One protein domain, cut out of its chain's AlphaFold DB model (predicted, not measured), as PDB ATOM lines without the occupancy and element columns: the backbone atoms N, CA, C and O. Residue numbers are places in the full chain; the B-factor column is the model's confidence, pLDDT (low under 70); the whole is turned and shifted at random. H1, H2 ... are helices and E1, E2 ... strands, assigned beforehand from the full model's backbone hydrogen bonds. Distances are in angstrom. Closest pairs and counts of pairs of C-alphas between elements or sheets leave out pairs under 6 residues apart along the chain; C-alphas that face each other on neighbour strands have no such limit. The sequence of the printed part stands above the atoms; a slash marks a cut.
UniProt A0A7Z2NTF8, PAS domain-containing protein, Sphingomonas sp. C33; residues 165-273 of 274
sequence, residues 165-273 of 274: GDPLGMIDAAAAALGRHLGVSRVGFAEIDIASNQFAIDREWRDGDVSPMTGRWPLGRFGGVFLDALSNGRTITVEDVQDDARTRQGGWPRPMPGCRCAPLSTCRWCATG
ATOM      1  N   GLY A 165     -23.531 -17.475  16.723       90.25
ATOM      2  CA  GLY A 165     -23.190 -18.787  16.167       90.25
ATOM      3  C   GLY A 165     -24.138 -19.921  16.554       90.25
ATOM      4  O   GLY A 165     -24.006 -21.015  16.011       90.25
ATOM      5  N   ASP A 166     -25.064 -19.696  17.490       93.56
ATOM      6  CA  ASP A 166     -25.975 -20.725  17.987       93.56
ATOM      7  C   ASP A 166     -27.454 -20.387  17.702       93.56
ATOM      8  O   ASP A 166     -27.868 -19.231  17.847       93.56
ATOM      9  N   PRO A 167     -28.285 -21.379  17.326       89.62
ATOM     10  CA  PRO A 167     -29.689 -21.137  16.985       89.62
ATOM     11  C   PRO A 167     -30.511 -20.483  18.103       89.62
ATOM     12  O   PRO A 167     -31.416 -19.698  17.828       89.62
ATOM     13  N   LEU A 168     -30.209 -20.782  19.369       89.56
ATOM     14  CA  LEU A 168     -30.991 -20.289  20.503       89.56
ATOM     15  C   LEU A 168     -30.715 -18.805  20.772       89.56
ATOM     16  O   LEU A 168     -31.649 -18.034  20.988       89.56
ATOM     17  N   GLY A 169     -29.458 -18.376  20.674       91.75
ATOM     18  CA  GLY A 169     -29.075 -16.972  20.751       91.75
ATOM     19  C   GLY A 169     -29.664 -16.140  19.609       91.75
ATOM     20  O   GLY A 169     -30.023 -14.977  19.816       91.75
ATOM     21  N   MET A 170     -29.812 -16.722  18.411       92.62
ATOM     22  CA  MET A 170     -30.454 -16.048  17.274       92.62
ATOM     23  C   MET A 170     -31.928 -15.739  17.569       92.62
ATOM     24  O   MET A 170     -32.382 -14.621  17.318       92.62
ATOM     25  N   ILE A 171     -32.652 -16.701  18.150       90.38
ATOM     26  CA  ILE A 171     -34.052 -16.551  18.578       90.38
ATOM     27  C   ILE A 171     -34.174 -15.426  19.617       90.38
ATOM     28  O   ILE A 171     -34.962 -14.496  19.428       90.38
ATOM     29  N   ASP A 172     -33.351 -15.449  20.668       91.75
ATOM     30  CA  ASP A 172     -33.379 -14.428  21.724       91.75
ATOM     31  C   ASP A 172     -33.079 -13.022  21.163       91.75
ATOM     32  O   ASP A 172     -33.738 -12.034  21.510       91.75
ATOM     33  N   ALA A 173     -32.109 -12.917  20.249       93.00
ATOM     34  CA  ALA A 173     -31.762 -11.659  19.598       93.00
ATOM     35  C   ALA A 173     -32.883 -11.135  18.690       93.00
ATOM     36  O   ALA A 173     -33.139  -9.925  18.691       93.00
ATOM     37  N   ALA A 174     -33.553 -12.021  17.949       92.69
ATOM     38  CA  ALA A 174     -34.687 -11.672  17.103       92.69
ATOM     39  C   ALA A 174     -35.881 -11.184  17.934       92.69
ATOM     40  O   ALA A 174     -36.400 -10.100  17.657       92.69
ATOM     41  N   ALA A 175     -36.257 -11.899  19.003       92.00
ATOM     42  CA  ALA A 175     -37.312 -11.454  19.919       92.00
ATOM     43  C   ALA A 175     -36.995 -10.086  20.529       92.00
ATOM     44  O   ALA A 175     -37.850  -9.201  20.555       92.00
ATOM     45  N   ALA A 176     -35.748  -9.871  20.955       92.50
ATOM     46  CA  ALA A 176     -35.320  -8.593  21.505       92.50
ATOM     47  C   ALA A 176     -35.376  -7.448  20.487       92.50
ATOM     48  O   ALA A 176     -35.732  -6.318  20.831       92.50
ATOM     49  N   ALA A 177     -34.987  -7.711  19.239       92.50
ATOM     50  CA  ALA A 177     -35.050  -6.725  18.168       92.50
ATOM     51  C   ALA A 177     -36.501  -6.366  17.823       92.50
ATOM     52  O   ALA A 177     -36.818  -5.180  17.751       92.50
ATOM     53  N   LEU A 178     -37.373  -7.367  17.674       91.19
ATOM     54  CA  LEU A 178     -38.802  -7.178  17.419       91.19
ATOM     55  C   LEU A 178     -39.478  -6.408  18.550       91.19
ATOM     56  O   LEU A 178     -40.204  -5.454  18.288       91.19
ATOM     57  N   GLY A 179     -39.189  -6.774  19.798       89.06
ATOM     58  CA  GLY A 179     -39.772  -6.135  20.968       89.06
ATOM     59  C   GLY A 179     -39.504  -4.634  21.012       89.06
ATOM     60  O   GLY A 179     -40.428  -3.833  21.132       89.06
ATOM     61  N   ARG A 180     -38.244  -4.244  20.783       89.81
ATOM     62  CA  ARG A 180     -37.857  -2.831  20.671       89.81
ATOM     63  C   ARG A 180     -38.441  -2.143  19.439       89.81
ATOM     64  O   ARG A 180     -38.821  -0.984  19.532       89.81
ATOM     65  N   HIS A 181     -38.482  -2.822  18.294       86.38
ATOM     66  CA  HIS A 181     -38.975  -2.236  17.046       86.38
ATOM     67  C   HIS A 181     -40.477  -1.938  17.097       86.38
ATOM     68  O   HIS A 181     -40.908  -0.888  16.630       86.38
ATOM     69  N   LEU A 182     -41.255  -2.846  17.685       85.12
ATOM     70  CA  LEU A 182     -42.706  -2.724  17.811       85.12
ATOM     71  C   LEU A 182     -43.137  -1.939  19.059       85.12
ATOM     72  O   LEU A 182     -44.314  -1.609  19.179       85.12
ATOM     73  N   GLY A 183     -42.215  -1.661  19.987       86.62
ATOM     74  CA  GLY A 183     -42.522  -0.987  21.250       86.62
ATOM     75  C   GLY A 183     -43.434  -1.810  22.163       86.62
ATOM     76  O   GLY A 183     -44.239  -1.244  22.897       86.62
ATOM     77  N   VAL A 184     -43.348  -3.140  22.093       86.75
ATOM     78  CA  VAL A 184     -44.144  -4.052  22.930       86.75
ATOM     79  C   VAL A 184     -43.356  -4.461  24.169       86.75
ATOM     80  O   VAL A 184     -42.134  -4.548  24.122       86.75
ATOM     81  N   SER A 185     -44.043  -4.790  25.263       90.88
ATOM     82  CA  SER A 185     -43.378  -5.201  26.511       90.88
ATOM     83  C   SER A 185     -42.856  -6.637  26.515       90.88
ATOM     84  O   SER A 185     -42.095  -7.026  27.401       90.88
ATOM     85  N   ARG A 186     -43.281  -7.461  25.549       92.56
ATOM     86  CA  ARG A 186     -42.918  -8.880  25.473       92.56
ATOM     87  C   ARG A 186     -42.960  -9.403  24.046       92.56
ATOM     88  O   ARG A 186     -43.892  -9.098  23.308       92.56
ATOM     89  N   VAL A 187     -42.012 -10.274  23.714       92.94
ATOM     90  CA  VAL A 187     -42.055 -11.132  22.523       92.94
ATOM     91  C   VAL A 187     -41.722 -12.553  22.955       92.94
ATOM     92  O   VAL A 187     -40.651 -12.782  23.506       92.94
ATOM     93  N   GLY A 188     -42.640 -13.495  22.741       89.38
ATOM     94  CA  GLY A 188     -42.463 -14.903  23.102       89.38
ATOM     95  C   GLY A 188     -42.442 -15.802  21.874       89.38
ATOM     96  O   GLY A 188     -43.144 -15.529  20.902       89.38
ATOM     97  N   PHE A 189     -41.674 -16.884  21.949       86.75
ATOM     98  CA  PHE A 189     -41.766 -17.996  21.007       86.75
ATOM     99  C   PHE A 189     -42.540 -19.126  21.667       86.75
ATOM    100  O   PHE A 189     -42.197 -19.544  22.774       86.75
ATOM    101  N   ALA A 190     -43.599 -19.576  20.999       85.12
ATOM    102  CA  ALA A 190     -44.459 -20.635  21.492       85.12
ATOM    103  C   ALA A 190     -44.442 -21.821  20.527       85.12
ATOM    104  O   ALA A 190     -44.704 -21.651  19.338       85.12
ATOM    105  N   GLU A 191     -44.189 -23.013  21.051       84.19
ATOM    106  CA  GLU A 191     -44.409 -24.262  20.330       84.19
ATOM    107  C   GLU A 191     -45.813 -24.772  20.638       84.19
ATOM    108  O   GLU A 191     -46.235 -24.784  21.796       84.19
ATOM    109  N   ILE A 192     -46.549 -25.180  19.606       84.00
ATOM    110  CA  ILE A 192     -47.908 -25.708  19.731       84.00
ATOM    111  C   ILE A 192     -47.866 -27.222  19.535       84.00
ATOM    112  O   ILE A 192     -47.481 -27.709  18.476       84.00
ATOM    113  N   ASP A 193     -48.324 -27.960  20.542       84.19
ATOM    114  CA  ASP A 193     -48.566 -29.394  20.468       84.19
ATOM    115  C   ASP A 193     -50.077 -29.650  20.411       84.19
ATOM    116  O   ASP A 193     -50.810 -29.554  21.401       84.19
ATOM    117  N   ILE A 194     -50.541 -29.982  19.208       79.62
ATOM    118  CA  ILE A 194     -51.952 -30.249  18.921       79.62
ATOM    119  C   ILE A 194     -52.410 -31.553  19.587       79.62
ATOM    120  O   ILE A 194     -53.548 -31.632  20.048       79.62
ATOM    121  N   ALA A 195     -51.539 -32.566  19.682       84.19
ATOM    122  CA  ALA A 195     -51.898 -33.871  20.234       84.19
ATOM    123  C   ALA A 195     -52.133 -33.796  21.747       84.19
ATOM    124  O   ALA A 195     -53.100 -34.369  22.250       84.19
ATOM    125  N   SER A 196     -51.288 -33.054  22.468       84.31
ATOM    126  CA  SER A 196     -51.477 -32.811  23.905       84.31
ATOM    127  C   SER A 196     -52.383 -31.613  24.218       84.31
ATOM    128  O   SER A 196     -52.678 -31.357  25.388       84.31
ATOM    129  N   ASN A 197     -52.875 -30.912  23.190       84.88
ATOM    130  CA  ASN A 197     -53.708 -29.715  23.293       84.88
ATOM    131  C   ASN A 197     -53.057 -28.602  24.146       84.88
ATOM    132  O   ASN A 197     -53.723 -27.947  24.958       84.88
ATOM    133  N   GLN A 198     -51.744 -28.398  23.990       86.00
ATOM    134  CA  GLN A 198     -50.950 -27.431  24.758       86.00
ATOM    135  C   GLN A 198     -50.066 -26.553  23.873       86.00
ATOM    136  O   GLN A 198     -49.694 -26.925  22.767       86.00
ATOM    137  N   PHE A 199     -49.699 -25.382  24.388       84.75
ATOM    138  CA  PHE A 199     -48.576 -24.606  23.882       84.75
ATOM    139  C   PHE A 199     -47.542 -24.382  24.980       84.75
ATOM    140  O   PHE A 199     -47.893 -24.232  26.154       84.75
ATOM    141  N   ALA A 200     -46.271 -24.354  24.602       85.81
ATOM    142  CA  ALA A 200     -45.151 -24.107  25.494       85.81
ATOM    143  C   ALA A 200     -44.438 -22.825  25.074       85.81
ATOM    144  O   ALA A 200     -44.037 -22.699  23.923       85.81
ATOM    145  N   ILE A 201     -44.282 -21.883  26.003       88.62
ATOM    146  CA  ILE A 201     -43.386 -20.738  25.831       88.62
ATOM    147  C   ILE A 201     -42.114 -21.067  26.594       88.62
ATOM    148  O   ILE A 201     -42.083 -20.969  27.819       88.62
ATOM    149  N   ASP A 202     -41.063 -21.444  25.883       86.44
ATOM    150  CA  ASP A 202     -39.778 -21.742  26.521       86.44
ATOM    151  C   ASP A 202     -38.874 -20.507  26.568       86.44
ATOM    152  O   ASP A 202     -37.987 -20.403  27.418       86.44
ATOM    153  N   ARG A 203     -39.112 -19.544  25.668       86.81
ATOM    154  CA  ARG A 203     -38.286 -18.346  25.503       86.81
ATOM    155  C   ARG A 203     -39.128 -17.109  25.260       86.81
ATOM    156  O   ARG A 203     -40.061 -17.109  24.456       86.81
ATOM    157  N   GLU A 204     -38.745 -16.029  25.928       91.75
ATOM    158  CA  GLU A 204     -39.338 -14.716  25.726       91.75
ATOM    159  C   GLU A 204     -38.325 -13.599  25.984       91.75
ATOM    160  O   GLU A 204     -37.516 -13.655  26.913       91.75
ATOM    161  N   TRP A 205     -38.420 -12.545  25.184       93.94
ATOM    162  CA  TRP A 205     -37.849 -11.248  25.499       93.94
ATOM    163  C   TRP A 205     -38.886 -10.388  26.225       93.94
ATOM    164  O   TRP A 205     -40.082 -10.464  25.933       93.94
ATOM    165  N   ARG A 206     -38.419  -9.554  27.157       93.38
ATOM    166  CA  ARG A 206     -39.229  -8.625  27.952       93.38
ATOM    167  C   ARG A 206     -38.509  -7.283  28.070       93.38
ATOM    168  O   ARG A 206     -37.279  -7.257  28.089       93.38
ATOM    169  N   ASP A 207     -39.270  -6.204  28.199       89.31
ATOM    170  CA  ASP A 207     -38.747  -4.859  28.490       89.31
ATOM    171  C   ASP A 207     -38.271  -4.691  29.947       89.31
ATOM    172  O   ASP A 207     -37.480  -3.797  30.235       89.31
ATOM    173  N   GLY A 208     -38.695  -5.594  30.838       86.94
ATOM    174  CA  GLY A 208     -38.360  -5.616  32.264       86.94
ATOM    175  C   GLY A 208     -39.558  -5.356  33.179       86.94
ATOM    176  O   GLY A 208     -39.520  -5.749  34.345       86.94
ATOM    177  N   ASP A 209     -40.648  -4.804  32.644       82.56
ATOM    178  CA  ASP A 209     -41.807  -4.356  33.427       82.56
ATOM    179  C   ASP A 209     -42.874  -5.444  33.604       82.56
ATOM    180  O   ASP A 209     -43.816  -5.300  34.389       82.56
ATOM    181  N   VAL A 210     -42.722  -6.566  32.895       84.19
ATOM    182  CA  VAL A 210     -43.697  -7.658  32.872       84.19
ATOM    183  C   VAL A 210     -43.152  -8.973  33.444       84.19
ATOM    184  O   VAL A 210     -42.017  -9.397  33.198       84.19
ATOM    185  N   SER A 211     -44.006  -9.662  34.209       85.81
ATOM    186  CA  SER A 211     -43.706 -10.980  34.794       85.81
ATOM    187  C   SER A 211     -43.558 -12.056  33.718       85.81
ATOM    188  O   SER A 211     -44.246 -11.972  32.700       85.81
ATOM    189  N   PRO A 212     -42.705 -13.072  33.903       85.12
ATOM    190  CA  PRO A 212     -42.483 -14.064  32.867       85.12
ATOM    191  C   PRO A 212     -43.723 -14.925  32.578       85.12
ATOM    192  O   PRO A 212     -44.550 -15.146  33.460       85.12
ATOM    193  N   MET A 213     -43.867 -15.380  31.331       85.56
ATOM    194  CA  MET A 213     -44.937 -16.291  30.878       85.56
ATOM    195  C   MET A 213     -44.404 -17.649  30.422       85.56
ATOM    196  O   MET A 213     -45.164 -18.461  29.885       85.56
ATOM    197  N   THR A 214     -43.115 -17.902  30.646       87.75
ATOM    198  CA  THR A 214     -42.511 -19.187  30.319       87.75
ATOM    199  C   THR A 214     -43.229 -20.331  31.033       87.75
ATOM    200  O   THR A 214     -43.585 -20.235  32.210       87.75
ATOM    201  N   GLY A 215     -43.489 -21.410  30.299       87.56
ATOM    202  CA  GLY A 215     -44.264 -22.546  30.783       87.56
ATOM    203  C   GLY A 215     -45.211 -23.127  29.740       87.56
ATOM    204  O   GLY A 215     -45.289 -22.666  28.601       87.56
ATOM    205  N   ARG A 216     -45.937 -24.167  30.158       88.00
ATOM    206  CA  ARG A 216     -46.909 -24.895  29.337       88.00
ATOM    207  C   ARG A 216     -48.326 -24.481  29.695       88.00
ATOM    208  O   ARG A 216     -48.672 -24.360  30.870       88.00
ATOM    209  N   TRP A 217     -49.151 -24.306  28.679       85.56
ATOM    210  CA  TRP A 217     -50.489 -23.754  28.803       85.56
ATOM    211  C   TRP A 217     -51.467 -24.512  27.893       85.56
ATOM    212  O   TRP A 217     -51.085 -24.904  26.793       85.56
ATOM    213  N   PRO A 218     -52.737 -24.711  28.291       84.69
ATOM    214  CA  PRO A 218     -53.733 -25.339  27.419       84.69
ATOM    215  C   PRO A 218     -54.026 -24.483  26.179       84.69
ATOM    216  O   PRO A 218     -54.270 -23.281  26.316       84.69
ATOM    217  N   LEU A 219     -54.104 -25.090  24.987       77.44
ATOM    218  CA  LEU A 219     -54.439 -24.368  23.746       77.44
ATOM    219  C   LEU A 219     -55.820 -23.719  23.805       77.44
ATOM    220  O   LEU A 219     -55.999 -22.621  23.287       77.44
ATOM    221  N   GLY A 220     -56.777 -24.329  24.511       73.25
ATOM    222  CA  GLY A 220     -58.117 -23.763  24.709       73.25
ATOM    223  C   GLY A 220     -58.125 -22.347  25.310       73.25
ATOM    224  O   GLY A 220     -59.112 -21.631  25.163       73.25
ATOM    225  N   ARG A 221     -57.016 -21.909  25.924       73.00
ATOM    226  CA  ARG A 221     -56.836 -20.546  26.436       73.00
ATOM    227  C   ARG A 221     -56.733 -19.485  25.338       73.00
ATOM    228  O   ARG A 221     -57.108 -18.344  25.586       73.00
ATOM    229  N   PHE A 222     -56.260 -19.848  24.144       66.75
ATOM    230  CA  PHE A 222     -56.244 -18.943  22.993       66.75
ATOM    231  C   PHE A 222     -57.649 -18.648  22.470       66.75
ATOM    232  O   PHE A 222     -57.858 -17.588  21.904       66.75
ATOM    233  N   GLY A 223     -58.615 -19.547  22.685       70.25
ATOM    234  CA  GLY A 223     -59.928 -19.485  22.047       70.25
ATOM    235  C   GLY A 223     -59.896 -20.013  20.607       70.25
ATOM    236  O   GLY A 223     -58.918 -19.844  19.879       70.25
ATOM    237  N   GLY A 224     -60.981 -20.669  20.184       75.25
ATOM    238  CA  GLY A 224     -61.028 -21.389  18.903       75.25
ATOM    239  C   GLY A 224     -60.803 -20.505  17.672       75.25
ATOM    240  O   GLY A 224     -60.138 -20.930  16.734       75.25
ATOM    241  N   VAL A 225     -61.277 -19.255  17.706       77.94
ATOM    242  CA  VAL A 225     -61.104 -18.283  16.609       77.94
ATOM    243  C   VAL A 225     -59.627 -17.970  16.357       77.94
ATOM    244  O   VAL A 225     -59.203 -17.847  15.211       77.94
ATOM    245  N   PHE A 226     -58.834 -17.850  17.423       78.50
ATOM    246  CA  PHE A 226     -57.416 -17.530  17.308       78.50
ATOM    247  C   PHE A 226     -56.604 -18.738  16.855       78.50
ATOM    248  O   PHE A 226     -55.748 -18.605  15.987       78.50
ATOM    249  N   LEU A 227     -56.915 -19.923  17.386       76.94
ATOM    250  CA  LEU A 227     -56.273 -21.160  16.952       76.94
ATOM    251  C   LEU A 227     -56.522 -21.443  15.470       76.94
ATOM    252  O   LEU A 227     -55.564 -21.733  14.764       76.94
ATOM    253  N   ASP A 228     -57.759 -21.291  14.987       80.94
ATOM    254  CA  ASP A 228     -58.089 -21.478  13.568       80.94
ATOM    255  C   ASP A 228     -57.345 -20.487  12.661       80.94
ATOM    256  O   ASP A 228     -56.914 -20.810  11.555       80.94
ATOM    257  N   ALA A 229     -57.163 -19.243  13.099       79.94
ATOM    258  CA  ALA A 229     -56.378 -18.292  12.325       79.94
ATOM    259  C   ALA A 229     -54.885 -18.656  12.303       79.94
ATOM    260  O   ALA A 229     -54.307 -18.711  11.214       79.94
ATOM    261  N   LEU A 230     -54.301 -19.001  13.450       78.06
ATOM    262  CA  LEU A 230     -52.893 -19.394  13.545       78.06
ATOM    263  C   LEU A 230     -52.587 -20.694  12.787       78.06
ATOM    264  O   LEU A 230     -51.589 -20.747  12.074       78.06
ATOM    265  N   SER A 231     -53.456 -21.709  12.864       78.06
ATOM    266  CA  SER A 231     -53.277 -22.983  12.149       78.06
ATOM    267  C   SER A 231     -53.346 -22.836  10.628       78.06
ATOM    268  O   SER A 231     -52.864 -23.698   9.904       78.06
ATOM    269  N   ASN A 232     -53.944 -21.747  10.141       81.44
ATOM    270  CA  ASN A 232     -54.003 -21.399   8.723       81.44
ATOM    271  C   ASN A 232     -52.923 -20.372   8.322       81.44
ATOM    272  O   ASN A 232     -53.060 -19.709   7.294       81.44
ATOM    273  N   GLY A 233     -51.882 -20.182   9.145       77.06
ATOM    274  CA  GLY A 233     -50.776 -19.256   8.870       77.06
ATOM    275  C   GLY A 233     -51.186 -17.778   8.844       77.06
ATOM    276  O   GLY A 233     -50.448 -16.931   8.339       77.06
ATOM    277  N   ARG A 234     -52.373 -17.435   9.362       78.50
ATOM    278  CA  ARG A 234     -52.848 -16.049   9.392       78.50
ATOM    279  C   ARG A 234     -52.271 -15.344  10.611       78.50
ATOM    280  O   ARG A 234     -52.371 -15.827  11.735       78.50
ATOM    281  N   THR A 235     -51.707 -14.163  10.375       80.19
ATOM    282  CA  THR A 235     -51.298 -13.262  11.457       80.19
ATOM    283  C   THR A 235     -52.536 -12.668  12.108       80.19
ATOM    284  O   THR A 235     -53.459 -12.238  11.412       80.19
ATOM    285  N   ILE A 236     -52.545 -12.617  13.436       80.19
ATOM    286  CA  ILE A 236     -53.636 -12.006  14.191       80.19
ATOM    287  C   ILE A 236     -53.096 -10.827  14.975       80.19
ATOM    288  O   ILE A 236     -52.101 -10.946  15.688       80.19
ATOM    289  N   THR A 237     -53.810  -9.713  14.871       81.00
ATOM    290  CA  THR A 237     -53.621  -8.541  15.711       81.00
ATOM    291  C   THR A 237     -54.877  -8.305  16.541       81.00
ATOM    292  O   THR A 237     -56.011  -8.405  16.056       81.00
ATOM    293  N   VAL A 238     -54.659  -8.027  17.822       79.31
ATOM    294  CA  VAL A 238     -55.673  -7.530  18.756       79.31
ATOM    295  C   VAL A 238     -55.109  -6.244  19.335       79.31
ATOM    296  O   VAL A 238     -54.006  -6.260  19.880       79.31
ATOM    297  N   GLU A 239     -55.819  -5.135  19.147       71.56
ATOM    298  CA  GLU A 239     -55.388  -3.828  19.655       71.56
ATOM    299  C   GLU A 239     -55.730  -3.671  21.137       71.56
ATOM    300  O   GLU A 239     -54.861  -3.320  21.937       71.56
ATOM    301  N   ASP A 240     -56.973  -3.997  21.503       78.06
ATOM    302  CA  ASP A 240     -57.446  -4.022  22.882       78.06
ATOM    303  C   ASP A 240     -58.183  -5.335  23.173       78.06
ATOM    304  O   ASP A 240     -59.230  -5.641  22.606       78.06
ATOM    305  N   VAL A 241     -57.619  -6.125  24.083       74.94
ATOM    306  CA  VAL A 241     -58.153  -7.434  24.476       74.94
ATOM    307  C   VAL A 241     -59.473  -7.321  25.252       74.94
ATOM    308  O   VAL A 241     -60.231  -8.285  25.266       74.94
ATOM    309  N   GLN A 242     -59.771  -6.195  25.905       75.19
ATOM    310  CA  GLN A 242     -61.039  -5.982  26.618       75.19
ATOM    311  C   GLN A 242     -62.180  -5.637  25.649       75.19
ATOM    312  O   GLN A 242     -63.320  -6.097  25.811       75.19
ATOM    313  N   ASP A 243     -61.859  -4.863  24.613       76.88
ATOM    314  CA  ASP A 243     -62.849  -4.360  23.662       76.88
ATOM    315  C   ASP A 243     -63.066  -5.272  22.448       76.88
ATOM    316  O   ASP A 243     -64.125  -5.211  21.813       76.88
ATOM    317  N   ASP A 244     -62.135  -6.181  22.161       75.25
ATOM    318  CA  ASP A 244     -62.264  -7.128  21.057       75.25
ATOM    319  C   ASP A 244     -63.346  -8.190  21.332       75.25
ATOM    320  O   ASP A 244     -63.327  -8.931  22.312       75.25
ATOM    321  N   ALA A 245     -64.330  -8.315  20.440       79.94
ATOM    322  CA  ALA A 245     -65.396  -9.302  20.602       79.94
ATOM    323  C   ALA A 245     -64.884 -10.759  20.558       79.94
ATOM    324  O   ALA A 245     -65.497 -11.641  21.165       79.94
ATOM    325  N   ARG A 246     -63.762 -11.021  19.869       76.00
ATOM    326  CA  ARG A 246     -63.172 -12.360  19.697       76.00
ATOM    327  C   ARG A 246     -62.558 -12.883  20.992       76.00
ATOM    328  O   ARG A 246     -62.555 -14.090  21.219       76.00
ATOM    329  N   THR A 247     -62.071 -11.994  21.853       73.69
ATOM    330  CA  THR A 247     -61.446 -12.346  23.139       73.69
ATOM    331  C   THR A 247     -62.475 -12.570  24.250       73.69
ATOM    332  O   THR A 247     -62.159 -13.227  25.237       73.69
ATOM    333  N   ARG A 248     -63.725 -12.105  24.082       65.06
ATOM    334  CA  ARG A 248     -64.813 -12.266  25.070       65.06
ATOM    335  C   ARG A 248     -65.425 -13.670  25.125       65.06
ATOM    336  O   ARG A 248     -66.008 -14.029  26.143       65.06
ATOM    337  N   GLN A 249     -65.346 -14.443  24.038       53.59
ATOM    338  CA  GLN A 249     -65.989 -15.767  23.930       53.59
ATOM    339  C   GLN A 249     -65.061 -16.942  24.282       53.59
ATOM    340  O   GLN A 249     -65.533 -18.056  24.502       53.59
ATOM    341  N   GLY A 250     -63.748 -16.713  24.352       47.75
ATOM    342  CA  GLY A 250     -62.777 -17.676  24.867       47.75
ATOM    343  C   GLY A 250     -62.472 -17.371  26.327       47.75
ATOM    344  O   GLY A 250     -62.491 -16.211  26.721       47.75
ATOM    345  N   GLY A 251     -62.180 -18.388  27.138       43.91
ATOM    346  CA  GLY A 251     -61.738 -18.242  28.530       43.91
ATOM    347  C   GLY A 251     -60.360 -17.582  28.659       43.91
ATOM    348  O   GLY A 251     -59.447 -18.158  29.254       43.91
ATOM    349  N   TRP A 252     -60.193 -16.385  28.097       42.06
ATOM    350  CA  TRP A 252     -59.078 -15.515  28.404       42.06
ATOM    351  C   TRP A 252     -59.153 -15.223  29.904       42.06
ATOM    352  O   TRP A 252     -60.231 -14.907  30.419       42.06
ATOM    353  N   PRO A 253     -58.060 -15.361  30.663       38.69
ATOM    354  CA  PRO A 253     -58.113 -15.032  32.072       38.69
ATOM    355  C   PRO A 253     -58.444 -13.547  32.175       38.69
ATOM    356  O   PRO A 253     -57.884 -12.734  31.432       38.69
ATOM    357  N   ARG A 254     -59.268 -13.183  33.162       43.28
ATOM    358  CA  ARG A 254     -59.161 -11.862  33.799       43.28
ATOM    359  C   ARG A 254     -57.680 -11.464  33.863       43.28
ATOM    360  O   ARG A 254     -56.878 -12.360  34.143       43.28
ATOM    361  N   PRO A 255     -57.323 -10.194  33.597       38.75
ATOM    362  CA  PRO A 255     -55.937  -9.766  33.425       38.75
ATOM    363  C   PRO A 255     -55.043 -10.458  34.451       38.75
ATOM    364  O   PRO A 255     -55.259 -10.338  35.659       38.75
ATOM    365  N   MET A 256     -54.122 -11.290  33.952       38.62
ATOM    366  CA  MET A 256     -53.222 -12.059  34.807       38.62
ATOM    367  C   MET A 256     -52.479 -11.078  35.725       38.62
ATOM    368  O   MET A 256     -52.111  -9.995  35.252       38.62
ATOM    369  N   PRO A 257     -52.266 -11.402  37.014       30.61
ATOM    370  CA  PRO A 257     -51.603 -10.493  37.944       30.61
ATOM    371  C   PRO A 257     -50.264 -10.026  37.358       30.61
ATOM    372  O   PRO A 257     -49.388 -10.845  37.090       30.61
ATOM    373  N   GLY A 258     -50.129  -8.721  37.105       34.53
ATOM    374  CA  GLY A 258     -48.922  -8.121  36.519       34.53
ATOM    375  C   GLY A 258     -49.022  -7.696  35.049       34.53
ATOM    376  O   GLY A 258     -48.124  -7.005  34.578       34.53
ATOM    377  N   CYS A 259     -50.106  -8.010  34.331       31.75
ATOM    378  CA  CYS A 259     -50.426  -7.327  33.074       31.75
ATOM    379  C   CYS A 259     -51.049  -5.963  33.406       31.75
ATOM    380  O   CYS A 259     -52.260  -5.858  33.602       31.75
ATOM    381  N   ARG A 260     -50.231  -4.910  33.521       28.56
ATOM    382  CA  ARG A 260     -50.760  -3.541  33.574       28.56
ATOM    383  C   ARG A 260     -51.301  -3.184  32.190       28.56
ATOM    384  O   ARG A 260     -50.542  -2.796  31.312       28.56
ATOM    385  N   CYS A 261     -52.614  -3.292  32.008       29.52
ATOM    386  CA  CYS A 261     -53.312  -2.481  31.019       29.52
ATOM    387  C   CYS A 261     -53.251  -1.039  31.538       29.52
ATOM    388  O   CYS A 261     -54.008  -0.671  32.438       29.52
ATOM    389  N   ALA A 262     -52.276  -0.251  31.084       22.97
ATOM    390  CA  ALA A 262     -52.309   1.181  31.347       22.97
ATOM    391  C   ALA A 262     -53.425   1.798  30.480       22.97
ATOM    392  O   ALA A 262     -53.599   1.359  29.344       22.97
ATOM    393  N   PRO A 263     -54.168   2.815  30.956       23.09
ATOM    394  CA  PRO A 263     -55.365   3.326  30.272       23.09
ATOM    395  C   PRO A 263     -55.101   4.020  28.921       23.09
ATOM    396  O   PRO A 263     -56.015   4.598  28.349       23.09
ATOM    397  N   LEU A 264     -53.852   4.035  28.445       24.17
ATOM    398  CA  LEU A 264     -53.402   4.803  27.283       24.17
ATOM    399  C   LEU A 264     -52.400   4.043  26.395       24.17
ATOM    400  O   LEU A 264     -51.790   4.647  25.517       24.17
ATOM    401  N   SER A 265     -52.218   2.734  26.581       25.11
ATOM    402  CA  SER A 265     -51.342   1.937  25.716       25.11
ATOM    403  C   SER A 265     -52.026   0.644  25.286       25.11
ATOM    404  O   SER A 265     -52.279  -0.262  26.075       25.11
ATOM    405  N   THR A 266     -52.333   0.588  23.993       26.88
ATOM    406  CA  THR A 266     -52.894  -0.557  23.272       26.88
ATOM    407  C   THR A 266     -52.055  -1.810  23.554       26.88
ATOM    408  O   THR A 266     -50.861  -1.855  23.244       26.88
ATOM    409  N   CYS A 267     -52.662  -2.846  24.138       26.84
ATOM    410  CA  CYS A 267     -52.036  -4.158  24.295       26.84
ATOM    411  C   CYS A 267     -51.967  -4.852  22.926       26.84
ATOM    412  O   CYS A 267     -52.784  -5.714  22.621       26.84
ATOM    413  N   ARG A 268     -50.977  -4.496  22.100       29.67
ATOM    414  CA  ARG A 268     -50.773  -5.132  20.791       29.67
ATOM    415  C   ARG A 268     -50.153  -6.513  20.960       29.67
ATOM    416  O   ARG A 268     -48.981  -6.644  21.311       29.67
ATOM    417  N   TRP A 269     -50.942  -7.546  20.683       33.59
ATOM    418  CA  TRP A 269     -50.458  -8.918  20.545       33.59
ATOM    419  C   TRP A 269     -50.352  -9.258  19.056       33.59
ATOM    420  O   TRP A 269     -51.311  -9.056  18.313       33.59
ATOM    421  N   CYS A 270     -49.186  -9.735  18.617       28.53
ATOM    422  CA  CYS A 270     -48.951 -10.200  17.253       28.53
ATOM    423  C   CYS A 270     -48.360 -11.608  17.333       28.53
ATOM    424  O   CYS A 270     -47.288 -11.791  17.911       28.53
ATOM    425  N   ALA A 271     -49.073 -12.592  16.789       35.88
ATOM    426  CA  ALA A 271     -48.583 -13.955  16.642       35.88
ATOM    427  C   ALA A 271     -48.673 -14.382  15.180       35.88
ATOM    428  O   ALA A 271     -49.693 -14.179  14.515       35.88
ATOM    429  N   THR A 272     -47.583 -14.967  14.698       28.78
ATOM    430  CA  THR A 272     -47.429 -15.516  13.351       28.78
ATOM    431  C   THR A 272     -47.230 -17.022  13.477       28.78
ATOM    432  O   THR A 272     -46.290 -17.448  14.147       28.78
ATOM    433  N   GLY A 273     -48.117 -17.818  12.875       26.88
ATOM    434  CA  GLY A 273     -47.948 -19.269  12.771       26.88
ATOM    435  C   GLY A 273     -47.046 -19.632  11.590       26.88
ATOM    436  O   GLY A 273     -47.158 -19.012  10.531       26.88
TER     437      GLY A 273
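This is residues 165 to 273 of the 274 residues of the protein "PAS domain-containing protein" of Sphingomonas sp. C33 (UniProt A0A7Z2NTF8). A twisted sheet of three strands, E1 to E3, has the long helix H1 packed slantwise over E1 and E2, while a looser group of short parts lies away from H1: the helices H2, H3 and H4 and the small strand pair E4 and E5. A long stretch with no named element, residues 249 to 268, swings round from H4 back to E5. The 109 printed residues hold four named helices and five named strands in the order H1 E1 E2 E3 H2 H3 E4 H4 E5, and the class is mixed, helices and strands. Both sheets, E1 - E2 - E3 and E4 - E5, are antiparallel. The whole is compact, with a radius of gyration of the C-alphas of 14.1 A and spans of 43 by 39 by 25 A.

H1, residues 167 to 182, is on the sheet of E1, residues 186 to 193, E2, residues 198 to 206, and E3, residues 215 to 218. Its height over the sheet is 8.1 A, and its closest C-alphas to E2 are those of Ala 176 and Trp 205, 5.4 A apart. It lies over E1 and E2, at 45 degrees to E1 on the local plane. The three strands form a meander, each the antiparallel neighbour of the one before. In the hairpin E1 and E2, N 187 and O 205 are 2.9 A apart, within hydrogen-bond range; in the hairpin E2 and E3, N 199 and O 217 are 2.8 A apart. E2 bends by 59 degrees at residue 203. H2, residues 219 to 222, only grazes this sheet. H3, residues 224 to 231, is close to H2 but not clearly touching, with the C-alphas of Leu 219 and Leu 227 closest at 7.7 A. E4, residues 236 to 238, and E5, residues 269 to 271, are antiparallel at 172 degrees, with N 269 and O 238 3.4 A apart. E5 is near E1. H4, residues 245 to 248, is close to H3 but not clearly touching, and apart from H1. In H1 and H3 every O i to N i+4 pair is within hydrogen-bond range; H2 and H4 are too short for such a pair.

H1 begins at C-alpha 167 (-29.689, -21.137, 16.985) and is 22.6 A long. E1 measures 21.9 A, E2 22.4 A, and E3 and H3 10.4 A each. E5 ends at C-alpha 271 (-48.583, -13.955, 16.642).

The C-alphas farthest apart, those of Gly 165 and Gln 249, are 43.6 A apart. The printed part has no cut. The link from H4 to E5, 20 residues, is long. Residue 222 and residues 248 to 273 have pLDDT under 70.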